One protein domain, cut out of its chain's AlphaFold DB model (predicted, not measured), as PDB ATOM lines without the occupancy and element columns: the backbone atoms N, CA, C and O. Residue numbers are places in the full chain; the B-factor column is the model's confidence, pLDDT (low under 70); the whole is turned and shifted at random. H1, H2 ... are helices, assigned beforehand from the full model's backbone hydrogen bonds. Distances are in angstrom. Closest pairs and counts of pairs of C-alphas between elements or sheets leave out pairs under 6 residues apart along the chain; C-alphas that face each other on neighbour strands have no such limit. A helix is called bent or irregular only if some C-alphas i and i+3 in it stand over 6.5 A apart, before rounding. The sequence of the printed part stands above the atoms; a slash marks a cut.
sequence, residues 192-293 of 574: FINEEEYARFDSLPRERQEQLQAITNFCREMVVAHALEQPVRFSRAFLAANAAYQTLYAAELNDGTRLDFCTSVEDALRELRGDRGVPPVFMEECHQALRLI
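What this domain is: This is residues 192 to 293 of the 574 residues of an uncharacterized protein of Deltaproteobacteria bacterium (UniProt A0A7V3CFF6). The longest helix, H2, makes one long side of the domain, and H3 folds back across the part of it that holds residues 208 to 218. A helical hairpin of H5 and H6 makes another side, loosely joined to the rest, while the short helices H1 and H4 lie toward the end of the domain away from the turn of that hairpin. The printed part has 102 residues with six named helices, H1 to H6 in order along the chain, and no named strand; its class is all helix. It is compact, with a radius of gyration of the C-alphas of 13.8 A, and rounded, with spans of 38 by 28 by 23 A.

Where its parts are: H1 is residues 195 to 198, with C-alpha 195 at (174.759, 136.230, 242.153). H2, residues 206 to 227, is 30.7 A long from first to last C-alpha and begins at (188.518, 130.161, 251.268). H3, residues 236 to 248, is 18.1 A long. H4 is residues 250 to 254. H5, residues 261 to 276, is 21.0 A long and has a kink of 51 degrees near residue 270; it is irregular, with C-alphas 272 and 275 9.5 A apart. H6, residues 280 to 292, is 18.6 A long, and C-alpha 292 is at (179.534, 105.952, 238.287).

How they stand to each other: H1 is close to H2 but not clearly touching; their closest C-alphas, of Tyr 198 and Leu 212, are 7.6 A apart. H2 touches H3 with residues 208 to 218 alone, at a steep tilt of 45 degrees, opposite ways; the closest C-alphas, of Ile 215 and Ala 241, are 4.2 A apart. H4 is close to H3 but not clearly touching, with the closest C-alphas, of Gln 246 and Leu 253, 7.6 A apart. H3 and H5 only just touch, with 3 pairs of C-alphas within 8 A, the closest being those of Asn 242 and Phe 261 at 6.1 A. H5 and H6 touch as a hairpin at a shallow tilt of 13 degrees, opposite ways; the closest C-alphas, of Cys 262 and Cys 286, are 6.1 A apart. H2 and H6 are apart. The O i to N i+4 pairs are within hydrogen-bond range throughout H2, H3, H4 and H6, and 10 of 12 are in H5; H1 is too short for such a pair.

The domain as a whole: The two C-alphas farthest apart, of Pro 205 and Asp 275, are 39.9 A apart. The printed part has no cut and no long link; the links H3 to H4 and H5 to H6 are tight. The mean pLDDT of the printed part is 85.5, and residue 280 is under 70.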
ATOM      1  N   PHE A 192     173.218 128.012 238.839       93.25
ATOM      2  CA  PHE A 192     174.095 127.288 239.751       93.25
ATOM      3  C   PHE A 192     174.527 128.099 240.964       93.25
ATOM      4  O   PHE A 192     174.783 127.519 242.017       93.25
ATOM      5  N   ILE A 193     174.636 129.421 240.842       90.75
ATOM      6  CA  ILE A 193     175.185 130.287 241.885       90.75
ATOM      7  C   ILE A 193     174.228 131.438 242.183       90.75
ATOM      8  O   ILE A 193     173.657 132.034 241.273       90.75
ATOM      9  N   ASN A 194     174.092 131.780 243.467       86.38
ATOM     10  CA  ASN A 194     173.462 133.033 243.859       86.38
ATOM     11  C   ASN A 194     174.396 134.213 243.529       86.38
ATOM     12  O   ASN A 194     175.464 134.366 244.124       86.38
ATOM     13  N   GLU A 195     173.980 135.070 242.600       82.31
ATOM     14  CA  GLU A 195     174.759 136.230 242.153       82.31
ATOM     15  C   GLU A 195     175.084 137.220 243.290       82.31
ATOM     16  O   GLU A 195     176.151 137.829 243.281       82.31
ATOM     17  N   GLU A 196     174.234 137.344 244.318       84.50
ATOM     18  CA  GLU A 196     174.510 138.193 245.490       84.50
ATOM     19  C   GLU A 196     175.612 137.626 246.398       84.50
ATOM     20  O   GLU A 196     176.309 138.364 247.107       84.50
ATOM     21  N   GLU A 197     175.756 136.299 246.418       84.06
ATOM     22  CA  GLU A 197     176.852 135.620 247.109       84.06
ATOM     23  C   GLU A 197     178.144 135.772 246.305       84.06
ATOM     24  O   GLU A 197     179.165 136.189 246.856       84.06
ATOM     25  N   TYR A 198     178.082 135.536 244.992       82.56
ATOM     26  CA  TYR A 198     179.232 135.685 244.104       82.56
ATOM     27  C   TYR A 198     179.762 137.127 244.059       82.56
ATOM     28  O   TYR A 198     180.969 137.339 244.058       82.56
ATOM     29  N   ALA A 199     178.893 138.139 244.139       81.06
ATOM     30  CA  ALA A 199     179.304 139.545 244.224       81.06
ATOM     31  C   ALA A 199     180.198 139.865 245.442       81.06
ATOM     32  O   ALA A 199     180.849 140.908 245.482       81.06
ATOM     33  N   ARG A 200     180.226 138.984 246.449       84.25
ATOM     34  CA  ARG A 200     181.046 139.105 247.660       84.25
ATOM     35  C   ARG A 200     182.164 138.062 247.721       84.25
ATOM     36  O   ARG A 200     182.724 137.874 248.801       84.25
ATOM     37  N   PHE A 201     182.502 137.423 246.596       80.00
ATOM     38  CA  PHE A 201     183.457 136.314 246.487       80.00
ATOM     39  C   PHE A 201     184.738 136.518 247.308       80.00
ATOM     40  O   PHE A 201     185.039 135.706 248.184       80.00
ATOM     41  N   ASP A 202     185.424 137.650 247.129       80.31
ATOM     42  CA  ASP A 202     186.695 137.957 247.811       80.31
ATOM     43  C   ASP A 202     186.585 138.038 249.343       80.31
ATOM     44  O   ASP A 202     187.581 137.915 250.054       80.31
ATOM     45  N   SER A 203     185.374 138.240 249.868       85.88
ATOM     46  CA  SER A 203     185.099 138.312 251.308       85.88
ATOM     47  C   SER A 203     184.652 136.984 251.925       85.88
ATOM     48  O   SER A 203     184.499 136.897 253.145       85.88
ATOM     49  N   LEU A 204     184.422 135.956 251.106       86.75
ATOM     50  CA  LEU A 204     183.990 134.642 251.569       86.75
ATOM     51  C   LEU A 204     185.155 133.839 252.174       86.75
ATOM     52  O   LEU A 204     186.318 134.069 251.843       86.75
ATOM     53  N   PRO A 205     184.870 132.853 253.045       92.94
ATOM     54  CA  PRO A 205     185.872 131.883 253.468       92.94
ATOM     55  C   PRO A 205     186.478 131.148 252.269       92.94
ATOM     56  O   PRO A 205     185.773 130.828 251.313       92.94
ATOM     57  N   ARG A 206     187.769 130.812 252.354       88.88
ATOM     58  CA  ARG A 206     188.518 130.161 251.268       88.88
ATOM     59  C   ARG A 206     187.838 128.901 250.719       88.88
ATOM     60  O   ARG A 206     187.751 128.741 249.513       88.88
ATOM     61  N   GLU A 207     187.313 128.044 251.588       90.25
ATOM     62  CA  GLU A 207     186.592 126.831 251.174       90.25
ATOM     63  C   GLU A 207     185.365 127.158 250.305       90.25
ATOM     64  O   GLU A 207     185.127 126.529 249.276       90.25
ATOM     65  N   ARG A 208     184.621 128.209 250.672       90.31
ATOM     66  CA  ARG A 208     183.458 128.686 249.913       90.31
ATOM     67  C   ARG A 208     183.884 129.279 248.567       90.31
ATOM     68  O   ARG A 208     183.211 129.057 247.565       90.31
ATOM     69  N   GLN A 209     185.012 129.993 248.531       87.25
ATOM     70  CA  GLN A 209     185.607 130.496 247.287       87.25
ATOM     71  C   GLN A 209     185.997 129.347 246.353       87.25
ATOM     72  O   GLN A 209     185.642 129.377 245.182       87.25
ATOM     73  N   GLU A 210     186.668 128.313 246.864       88.75
ATOM     74  CA  GLU A 210     187.089 127.144 246.080       88.75
ATOM     75  C   GLU A 210     185.881 126.398 245.478       88.75
ATOM     76  O   GLU A 210     185.895 126.044 244.298       88.75
ATOM     77  N   GLN A 211     184.798 126.240 246.245       92.19
ATOM     78  CA  GLN A 211     183.550 125.629 245.773       92.19
ATOM     79  C   GLN A 211     182.859 126.462 244.681       92.19
ATOM     80  O   GLN A 211     182.484 125.932 243.632       92.19
ATOM     81  N   LEU A 212     182.716 127.775 244.886       90.31
ATOM     82  CA  LEU A 212     182.150 128.669 243.872       90.31
ATOM     83  C   LEU A 212     183.025 128.706 242.612       90.31
ATOM     84  O   LEU A 212     182.497 128.664 241.499       90.31
ATOM     85  N   GLN A 213     184.350 128.698 242.776       87.75
ATOM     86  CA  GLN A 213     185.296 128.672 241.668       87.75
ATOM     87  C   GLN A 213     185.115 127.414 240.812       87.75
ATOM     88  O   GLN A 213     185.050 127.522 239.588       87.75
ATOM     89  N   ALA A 214     184.967 126.236 241.429       89.25
ATOM     90  CA  ALA A 214     184.727 124.986 240.706       89.25
ATOM     91  C   ALA A 214     183.477 125.069 239.811       89.25
ATOM     92  O   ALA A 214     183.536 124.726 238.629       89.25
ATOM     93  N   ILE A 215     182.374 125.613 240.338       91.44
ATOM     94  CA  ILE A 215     181.135 125.810 239.574       91.44
ATOM     95  C   ILE A 215     181.328 126.827 238.444       91.44
ATOM     96  O   ILE A 215     180.869 126.593 237.323       91.44
ATOM     97  N   THR A 216     182.022 127.942 238.691       88.06
ATOM     98  CA  THR A 216     182.285 128.930 237.631       88.06
ATOM     99  C   THR A 216     183.185 128.399 236.521       88.06
ATOM    100  O   THR A 216     182.931 128.689 235.355       88.06
ATOM    101  N   ASN A 217     184.186 127.577 236.850       85.12
ATOM    102  CA  ASN A 217     185.057 126.945 235.860       85.12
ATOM    103  C   ASN A 217     184.251 126.034 234.929       85.12
ATOM    104  O   ASN A 217     184.389 126.131 233.712       85.12
ATOM    105  N   PHE A 218     183.348 125.226 235.493       89.88
ATOM    106  CA  PHE A 218     182.407 124.422 234.716       89.88
ATOM    107  C   PHE A 218     181.507 125.284 233.820       89.88
ATOM    108  O   PHE A 218     181.427 125.046 232.616       89.88
ATOM    109  N   CYS A 219     180.866 126.322 234.373       89.12
ATOM    110  CA  CYS A 219     180.013 127.219 233.587       89.12
ATOM    111  C   CYS A 219     180.776 127.833 232.406       89.12
ATOM    112  O   CYS A 219     180.227 127.996 231.315       89.12
ATOM    113  N   ARG A 220     182.056 128.157 232.615       83.56
ATOM    114  CA  ARG A 220     182.914 128.771 231.602       83.56
ATOM    115  C   ARG A 220     183.222 127.789 230.485       83.56
ATOM    116  O   ARG A 220     183.030 128.135 229.325       83.56
ATOM    117  N   GLU A 221     183.615 126.569 230.839       84.19
ATOM    118  CA  GLU A 221     183.868 125.494 229.879       84.19
ATOM    119  C   GLU A 221     182.651 125.263 228.969       84.19
ATOM    120  O   GLU A 221     182.786 125.230 227.746       84.19
ATOM    121  N   MET A 222     181.449 125.213 229.546       85.25
ATOM    122  CA  MET A 222     180.200 124.996 228.808       85.25
ATOM    123  C   MET A 222     179.879 126.129 227.829       85.25
ATOM    124  O   MET A 222     179.496 125.883 226.682       85.25
ATOM    125  N   VAL A 223     180.039 127.380 228.267       84.12
ATOM    126  CA  VAL A 223     179.757 128.553 227.431       84.12
ATOM    127  C   VAL A 223     180.803 128.706 226.329       84.12
ATOM    128  O   VAL A 223     180.427 129.011 225.200       84.12
ATOM    129  N   VAL A 224     182.083 128.438 226.608       80.69
ATOM    130  CA  VAL A 224     183.142 128.438 225.585       80.69
ATOM    131  C   VAL A 224     182.916 127.334 224.563       80.69
ATOM    132  O   VAL A 224     182.977 127.610 223.366       80.69
ATOM    133  N   ALA A 225     182.596 126.115 225.005       81.81
ATOM    134  CA  ALA A 225     182.279 125.023 224.093       81.81
ATOM    135  C   ALA A 225     181.110 125.406 223.174       81.81
ATOM    136  O   ALA A 225     181.183 125.216 221.963       81.81
ATOM    137  N   HIS A 226     180.066 126.036 223.717       83.00
ATOM    138  CA  HIS A 226     178.953 126.529 222.911       83.00
ATOM    139  C   HIS A 226     179.360 127.648 221.936       83.00
ATOM    140  O   HIS A 226     178.969 127.599 220.769       83.00
ATOM    141  N   ALA A 227     180.150 128.626 222.389       78.38
ATOM    142  CA  ALA A 227     180.595 129.759 221.578       78.38
ATOM    143  C   ALA A 227     181.496 129.337 220.409       78.38
ATOM    144  O   ALA A 227     181.435 129.930 219.336       78.38
ATOM    145  N   LEU A 228     182.300 128.291 220.605       78.12
ATOM    146  CA  LEU A 228     183.181 127.720 219.586       78.12
ATOM    147  C   LEU A 228     182.521 126.592 218.774       78.12
ATOM    148  O   LEU A 228     183.210 125.904 218.027       78.12
ATOM    149  N   GLU A 229     181.214 126.372 218.950       79.06
ATOM    150  CA  GLU A 229     180.451 125.272 218.342       79.06
ATOM    151  C   GLU A 229     181.070 123.880 218.571       79.06
ATOM    152  O   GLU A 229     180.902 122.949 217.783       79.06
ATOM    153  N   GLN A 230     181.774 123.723 219.690       79.38
ATOM    154  CA  GLN A 230     182.355 122.463 220.116       79.38
ATOM    155  C   GLN A 230     181.289 121.574 220.776       79.38
ATOM    156  O   GLN A 230     180.350 122.067 221.413       79.38
ATOM    157  N   PRO A 231     181.415 120.241 220.650       73.31
ATOM    158  CA  PRO A 231     180.543 119.326 221.365       73.31
ATOM    159  C   PRO A 231     180.724 119.515 222.871       73.31
ATOM    160  O   PRO A 231     181.844 119.520 223.376       73.31
ATOM    161  N   VAL A 232     179.604 119.630 223.577       73.56
ATOM    162  CA  VAL A 232     179.565 119.668 225.039       73.56
ATOM    163  C   VAL A 232     180.000 118.304 225.583       73.56
ATOM    164  O   VAL A 232     179.539 117.270 225.090       73.56
ATOM    165  N   ARG A 233     180.897 118.289 226.572       73.38
ATOM    166  CA  ARG A 233     181.481 117.066 227.140       73.38
ATOM    167  C   ARG A 233     181.394 117.074 228.660       73.38
ATOM    168  O   ARG A 233     181.397 118.129 229.281       73.38
ATOM    169  N   PHE A 234     181.347 115.881 229.242       75.19
ATOM    170  CA  PHE A 234     181.569 115.692 230.673       75.19
ATOM    171  C   PHE A 234     183.061 115.726 230.961       75.19
ATOM    172  O   PHE A 234     183.801 114.875 230.468       75.19
ATOM    173  N   SER A 235     183.482 116.697 231.762       75.38
ATOM    174  CA  SER A 235     184.875 116.914 232.143       75.38
ATOM    175  C   SER A 235     185.074 116.756 233.649       75.38
ATOM    176  O   SER A 235     184.124 116.745 234.437       75.38
ATOM    177  N   ARG A 236     186.332 116.727 234.092       79.19
ATOM    178  CA  ARG A 236     186.659 116.840 235.524       79.19
ATOM    179  C   ARG A 236     186.083 118.107 236.168       79.19
ATOM    180  O   ARG A 236     185.713 118.070 237.341       79.19
ATOM    181  N   ALA A 237     185.978 119.213 235.422       82.62
ATOM    182  CA  ALA A 237     185.384 120.446 235.935       82.62
ATOM    183  C   ALA A 237     183.887 120.272 236.218       82.62
ATOM    184  O   ALA A 237     183.411 120.770 237.235       82.62
ATOM    185  N   PHE A 238     183.167 119.508 235.386       88.00
ATOM    186  CA  PHE A 238     181.776 119.132 235.653       88.00
ATOM    187  C   PHE A 238     181.646 118.405 237.002       88.00
ATOM    188  O   PHE A 238     180.801 118.771 237.817       88.00
ATOM    189  N   LEU A 239     182.494 117.405 237.272       84.81
ATOM    190  CA  LEU A 239     182.415 116.650 238.528       84.81
ATOM    191  C   LEU A 239     182.762 117.504 239.748       84.81
ATOM    192  O   LEU A 239     182.064 117.443 240.760       84.81
ATOM    193  N   ALA A 240     183.816 118.319 239.643       87.62
ATOM    194  CA  ALA A 240     184.197 119.253 240.697       87.62
ATOM    195  C   ALA A 240     183.065 120.252 240.987       87.62
ATOM    196  O   ALA A 240     182.755 120.517 242.149       87.62
ATOM    197  N   ALA A 241     182.405 120.755 239.941       91.75
ATOM    198  CA  ALA A 241     181.250 121.632 240.066       91.75
ATOM    199  C   ALA A 241     180.052 120.929 240.708       91.75
ATOM    200  O   ALA A 241     179.439 121.516 241.594       91.75
ATOM    201  N   ASN A 242     179.744 119.682 240.336       91.69
ATOM    202  CA  ASN A 242     178.680 118.919 240.988       91.69
ATOM    203  C   ASN A 242     178.976 118.714 242.482       91.69
ATOM    204  O   ASN A 242     178.127 119.016 243.313       91.69
ATOM    205  N   ALA A 243     180.178 118.257 242.845       89.69
ATOM    206  CA  ALA A 243     180.547 118.043 244.247       89.69
ATOM    207  C   ALA A 243     180.463 119.342 245.069       89.69
ATOM    208  O   ALA A 243     179.910 119.359 246.174       89.69
ATOM    209  N   ALA A 244     180.947 120.452 244.501       92.75
ATOM    210  CA  ALA A 244     180.803 121.774 245.095       92.75
ATOM    211  C   ALA A 244     179.327 122.175 245.229       92.75
ATOM    212  O   ALA A 244     178.916 122.606 246.299       92.75
ATOM    213  N   TYR A 245     178.511 121.980 244.192       93.69
ATOM    214  CA  TYR A 245     177.088 122.315 244.185       93.69
ATOM    215  C   TYR A 245     176.299 121.536 245.245       93.69
ATOM    216  O   TYR A 245     175.555 122.136 246.020       93.69
ATOM    217  N   GLN A 246     176.522 120.222 245.336       91.25
ATOM    218  CA  GLN A 246     175.919 119.358 246.354       91.25
ATOM    219  C   GLN A 246     176.300 119.815 247.765       91.25
ATOM    220  O   GLN A 246     175.450 119.876 248.648       91.25
ATOM    221  N   THR A 247     177.560 120.201 247.974       91.81
ATOM    222  CA  THR A 247     178.037 120.678 249.280       91.81
ATOM    223  C   THR A 247     177.461 122.051 249.632       91.81
ATOM    224  O   THR A 247     176.984 122.260 250.745       91.81
ATOM    225  N   LEU A 248     177.482 122.993 248.683       91.62
ATOM    226  CA  LEU A 248     177.033 124.370 248.886       91.62
ATOM    227  C   LEU A 248     175.541 124.454 249.215       91.62
ATOM    228  O   LEU A 248     175.162 125.301 250.027       91.62
ATOM    229  N   TYR A 249     174.731 123.597 248.585       92.69
ATOM    230  CA  TYR A 249     173.269 123.680 248.599       92.69
ATOM    231  C   TYR A 249     172.582 122.430 249.156       92.69
ATOM    232  O   TYR A 249     171.395 122.230 248.914       92.69
ATOM    233  N   ALA A 250     173.292 121.610 249.938       91.12
ATOM    234  CA  ALA A 250     172.771 120.360 250.502       91.12
ATOM    235  C   ALA A 250     171.396 120.517 251.176       91.12
ATOM    236  O   ALA A 250     170.506 119.701 250.964       91.12
ATOM    237  N   ALA A 251     171.201 121.576 251.971       90.69
ATOM    238  CA  ALA A 251     169.925 121.843 252.636       90.69
ATOM    239  C   ALA A 251     168.797 122.141 251.633       90.69
ATOM    240  O   ALA A 251     167.737 121.532 251.702       90.69
ATOM    241  N   GLU A 252     169.047 123.019 250.659       92.31
ATOM    242  CA  GLU A 252     168.056 123.413 249.648       92.31
ATOM    243  C   GLU A 252     167.683 122.254 248.712       92.31
ATOM    244  O   GLU A 252     166.541 122.175 248.253       92.31
ATOM    245  N   LEU A 253     168.641 121.363 248.433       91.06
ATOM    246  CA  LEU A 253     168.437 120.135 247.667       91.06
ATOM    247  C   LEU A 253     167.601 119.121 248.457       91.06
ATOM    248  O   LEU A 253     166.650 118.563 247.917       91.06
ATOM    249  N   ASN A 254     167.903 118.931 249.746       89.69
ATOM    250  CA  ASN A 254     167.143 118.036 250.624       89.69
ATOM    251  C   ASN A 254     165.698 118.507 250.834       89.69
ATOM    252  O   ASN A 254     164.784 117.685 250.884       89.69
ATOM    253  N   ASP A 255     165.487 119.821 250.919       92.38
ATOM    254  CA  ASP A 255     164.164 120.428 251.081       92.38
ATOM    255  C   ASP A 255     163.389 120.531 249.749       92.38
ATOM    256  O   ASP A 255     162.228 120.945 249.730       92.38
ATOM    257  N   GLY A 256     164.013 120.165 248.620       90.00
ATOM    258  CA  GLY A 256     163.412 120.216 247.284       90.00
ATOM    259  C   GLY A 256     163.161 121.634 246.757       90.00
ATOM    260  O   GLY A 256     162.445 121.814 245.774       90.00
ATOM    261  N   THR A 257     163.731 122.655 247.401       91.75
ATOM    262  CA  THR A 257     163.615 124.060 246.975       91.75
ATOM    263  C   THR A 257     164.584 124.424 245.856       91.75
ATOM    264  O   THR A 257     164.457 125.491 245.255       91.75
ATOM    265  N   ARG A 258     165.552 123.546 245.578       91.81
ATOM    266  CA  ARG A 258     166.551 123.709 244.530       91.81
ATOM    267  C   ARG A 258     166.607 122.480 243.633       91.81
ATOM    268  O   ARG A 258     166.492 121.355 244.109       91.81
ATOM    269  N   LEU A 259     166.800 122.720 242.338       92.06
ATOM    270  CA  LEU A 259     166.985 121.676 241.333       92.06
ATOM    271  C   LEU A 259     168.322 120.957 241.540       92.06
ATOM    272  O   LEU A 259     169.318 121.584 241.925       92.06
ATOM    273  N   ASP A 260     168.358 119.653 241.258       91.19
ATOM    274  CA  ASP A 260     169.619 118.920 241.217       91.19
ATOM    275  C   ASP A 260     170.522 119.430 240.089       91.19
ATOM    276  O   ASP A 260     170.091 120.123 239.164       91.19
ATOM    277  N   PHE A 261     171.807 119.098 240.184       90.88
ATOM    278  CA  PHE A 261     172.816 119.644 239.288       90.88
ATOM    279  C   PHE A 261     172.538 119.327 237.813       90.88
ATOM    280  O   PHE A 261     172.658 120.223 236.981       90.88
ATOM    281  N   CYS A 262     172.132 118.097 237.476       90.62
ATOM    282  CA  CYS A 262     171.857 117.727 236.086       90.62
ATOM    283  C   CYS A 262     170.626 118.468 235.554       90.62
ATOM    284  O   CYS A 262     170.679 118.991 234.442       90.62
ATOM    285  N   THR A 263     169.560 118.609 236.347       90.62
ATOM    286  CA  THR A 263     168.398 119.417 235.941       90.62
ATOM    287  C   THR A 263     168.754 120.898 235.765       90.62
ATOM    288  O   THR A 263     168.365 121.493 234.761       90.62
ATOM    289  N   SER A 264     169.572 121.483 236.650       92.56
ATOM    290  CA  SER A 264     170.086 122.850 236.456       92.56
ATOM    291  C   SER A 264     170.914 122.986 235.172       92.56
ATOM    292  O   SER A 264     170.809 123.996 234.479       92.56
ATOM    293  N   VAL A 265     171.718 121.976 234.815       91.19
ATOM    294  CA  VAL A 265     172.461 121.947 233.541       91.19
ATOM    295  C   VAL A 265     171.526 121.879 232.342       91.19
ATOM    296  O   VAL A 265     171.756 122.595 231.366       91.19
ATOM    297  N   GLU A 266     170.480 121.060 232.400       90.38
ATOM    298  CA  GLU A 266     169.497 120.959 231.324       90.38
ATOM    299  C   GLU A 266     168.797 122.300 231.075       90.38
ATOM    300  O   GLU A 266     168.744 122.772 229.936       90.38
ATOM    301  N   ASP A 267     168.312 122.943 232.139       90.62
ATOM    302  CA  ASP A 267     167.627 124.234 232.068       90.62
ATOM    303  C   ASP A 267     168.559 125.341 231.565       90.62
ATOM    304  O   ASP A 267     168.199 126.092 230.651       90.62
ATOM    305  N   ALA A 268     169.791 125.390 232.082       91.44
ATOM    306  CA  ALA A 268     170.796 126.353 231.653       91.44
ATOM    307  C   ALA A 268     171.185 126.162 230.177       91.44
ATOM    308  O   ALA A 268     171.310 127.139 229.432       91.44
ATOM    309  N   LEU A 269     171.339 124.917 229.714       89.12
ATOM    310  CA  LEU A 269     171.623 124.612 228.311       89.12
ATOM    311  C   LEU A 269     170.446 124.942 227.397       89.12
ATOM    312  O   LEU A 269     170.671 125.428 226.288       89.12
ATOM    313  N   ARG A 270     169.210 124.695 227.839       88.25
ATOM    314  CA  ARG A 270     168.003 125.034 227.077       88.25
ATOM    315  C   ARG A 270     167.890 126.544 226.881       88.25
ATOM    316  O   ARG A 270     167.609 126.988 225.771       88.25
ATOM    317  N   GLU A 271     168.182 127.326 227.920       89.06
ATOM    318  CA  GLU A 271     168.240 128.787 227.821       89.06
ATOM    319  C   GLU A 271     169.387 129.257 226.911       89.06
ATOM    320  O   GLU A 271     169.179 130.106 226.046       89.06
ATOM    321  N   LEU A 272     170.586 128.685 227.062       85.81
ATOM    322  CA  LEU A 272     171.765 129.084 226.289       85.81
ATOM    323  C   LEU A 272     171.629 128.762 224.794       85.81
ATOM    324  O   LEU A 272     172.050 129.552 223.950       85.81
ATOM    325  N   ARG A 273     171.067 127.594 224.464       82.38
ATOM    326  CA  ARG A 273     171.025 127.052 223.098       82.38
ATOM    327  C   ARG A 273     169.725 127.342 222.348       82.38
ATOM    328  O   ARG A 273     169.705 127.166 221.127       82.38
ATOM    329  N   GLY A 274     168.665 127.754 223.044       81.62
ATOM    330  CA  GLY A 274     167.350 128.010 222.456       81.62
ATOM    331  C   GLY A 274     166.869 126.842 221.589       81.62
ATOM    332  O   GLY A 274     166.868 125.687 222.022       81.62
ATOM    333  N   ASP A 275     166.538 127.131 220.330       74.00
ATOM    334  CA  ASP A 275     165.988 126.166 219.364       74.00
ATOM    335  C   ASP A 275     166.927 124.994 219.025       74.00
ATOM    336  O   ASP A 275     166.470 123.960 218.538       74.00
ATOM    337  N   ARG A 276     168.241 125.104 219.295       74.56
ATOM    338  CA  ARG A 276     169.192 123.991 219.091       74.56
ATOM    339  C   ARG A 276     169.008 122.858 220.114       74.56
ATOM    340  O   ARG A 276     169.653 121.819 219.954       74.56
ATOM    341  N   GLY A 277     168.196 123.064 221.159       73.56
ATOM    342  CA  GLY A 277     167.878 122.083 222.201       73.56
ATOM    343  C   GLY A 277     169.087 121.592 223.006       73.56
ATOM    344  O   GLY A 277     170.226 122.002 222.769       73.56
ATOM    345  N   VAL A 278     168.842 120.694 223.961       76.88
ATOM    346  CA  VAL A 278     169.894 119.996 224.720       76.88
ATOM    347  C   VAL A 278     170.240 118.691 223.991       76.88
ATOM    348  O   VAL A 278     169.318 117.969 223.609       76.88
ATOM    349  N   PRO A 279     171.526 118.355 223.763       74.31
ATOM    350  CA  PRO A 279     171.884 117.064 223.184       74.31
ATOM    351  C   PRO A 279     171.395 115.923 224.097       74.31
ATOM    352  O   PRO A 279     171.853 115.848 225.235       74.31
ATOM    353  N   PRO A 280     170.504 115.023 223.640       69.44
ATOM    354  CA  PRO A 280     169.896 114.009 224.509       69.44
ATOM    355  C   PRO A 280     170.936 113.056 225.115       69.44
ATOM    356  O   PRO A 280     170.876 112.756 226.302       69.44
ATOM    357  N   VAL A 281     171.961 112.691 224.336       73.06
ATOM    358  CA  VAL A 281     173.088 111.858 224.796       73.06
ATOM    359  C   VAL A 281     173.828 112.501 225.973       73.06
ATOM    360  O   VAL A 281     174.233 111.812 226.898       73.06
ATOM    361  N   PHE A 282     173.966 113.831 225.983       77.88
ATOM    362  CA  PHE A 282     174.639 114.528 227.077       77.88
ATOM    363  C   PHE A 282     173.838 114.426 228.386       77.88
ATOM    364  O   PHE A 282     174.414 114.227 229.447       77.88
ATOM    365  N   MET A 283     172.506 114.491 228.343       82.31
ATOM    366  CA  MET A 283     171.711 114.348 229.570       82.31
ATOM    367  C   MET A 283     171.691 112.913 230.102       82.31
ATOM    368  O   MET A 283     171.760 112.715 231.316       82.31
ATOM    369  N   GLU A 284     171.668 111.917 229.215       75.94
ATOM    370  CA  GLU A 284     171.818 110.506 229.601       75.94
ATOM    371  C   GLU A 284     173.171 110.259 230.288       75.94
ATOM    372  O   GLU A 284     173.226 109.673 231.374       75.94
ATOM    373  N   GLU A 285     174.251 110.789 229.709       79.62
ATOM    374  CA  GLU A 285     175.597 110.733 230.283       79.62
ATOM    375  C   GLU A 285     175.696 111.476 231.631       79.62
ATOM    376  O   GLU A 285     176.450 111.044 232.500       79.62
ATOM    377  N   CYS A 286     174.902 112.530 231.863       83.62
ATOM    378  CA  CYS A 286     174.904 113.296 233.119       83.62
ATOM    379  C   CYS A 286     174.548 112.434 234.322       83.62
ATOM    380  O   CYS A 286     175.335 112.253 235.254       83.62
ATOM    381  N   HIS A 287     173.348 111.859 234.284       82.25
ATOM    382  CA  HIS A 287     172.846 111.034 235.374       82.25
ATOM    383  C   HIS A 287     173.633 109.735 235.507       82.25
ATOM    384  O   HIS A 287     173.717 109.157 236.591       82.25
ATOM    385  N   GLN A 288     174.206 109.247 234.408       84.38
ATOM    386  CA  GLN A 288     175.081 108.095 234.457       84.38
ATOM    387  C   GLN A 288     176.415 108.427 235.141       84.38
ATOM    388  O   GLN A 288     176.760 107.743 236.098       84.38
ATOM    389  N   ALA A 289     177.119 109.491 234.746       84.19
ATOM    390  CA  ALA A 289     178.384 109.901 235.365       84.19
ATOM    391  C   ALA A 289     178.267 110.058 236.886       84.19
ATOM    392  O   ALA A 289     179.120 109.568 237.624       84.19
ATOM    393  N   LEU A 290     177.185 110.685 237.361       84.44
ATOM    394  CA  LEU A 290     176.948 110.866 238.794       84.44
ATOM    395  C   LEU A 290     176.720 109.550 239.546       84.44
ATOM    396  O   LEU A 290     177.045 109.470 240.725       84.44
ATOM    397  N   ARG A 291     176.198 108.510 238.887       84.88
ATOM    398  CA  ARG A 291     176.089 107.165 239.475       84.88
ATOM    399  C   ARG A 291     177.426 106.424 239.481       84.88
ATOM    400  O   ARG A 291     177.667 105.623 240.377       84.88
ATOM    401  N   LEU A 292     178.272 106.670 238.483       88.44
ATOM    402  CA  LEU A 292     179.534 105.952 238.287       88.44
ATOM    403  C   LEU A 292     180.713 106.548 239.069       88.44
ATOM    404  O   LEU A 292     181.719 105.867 239.244       88.44
ATOM    405  N   ILE A 293     180.616 107.802 239.521       84.44
ATOM    406  CA  ILE A 293     181.732 108.534 240.140       84.44
ATOM    407  C   ILE A 293     182.296 107.853 241.394       84.44
ATOM    408  O   ILE A 293     183.511 107.843 241.583       84.44
TER     409      ILE A 293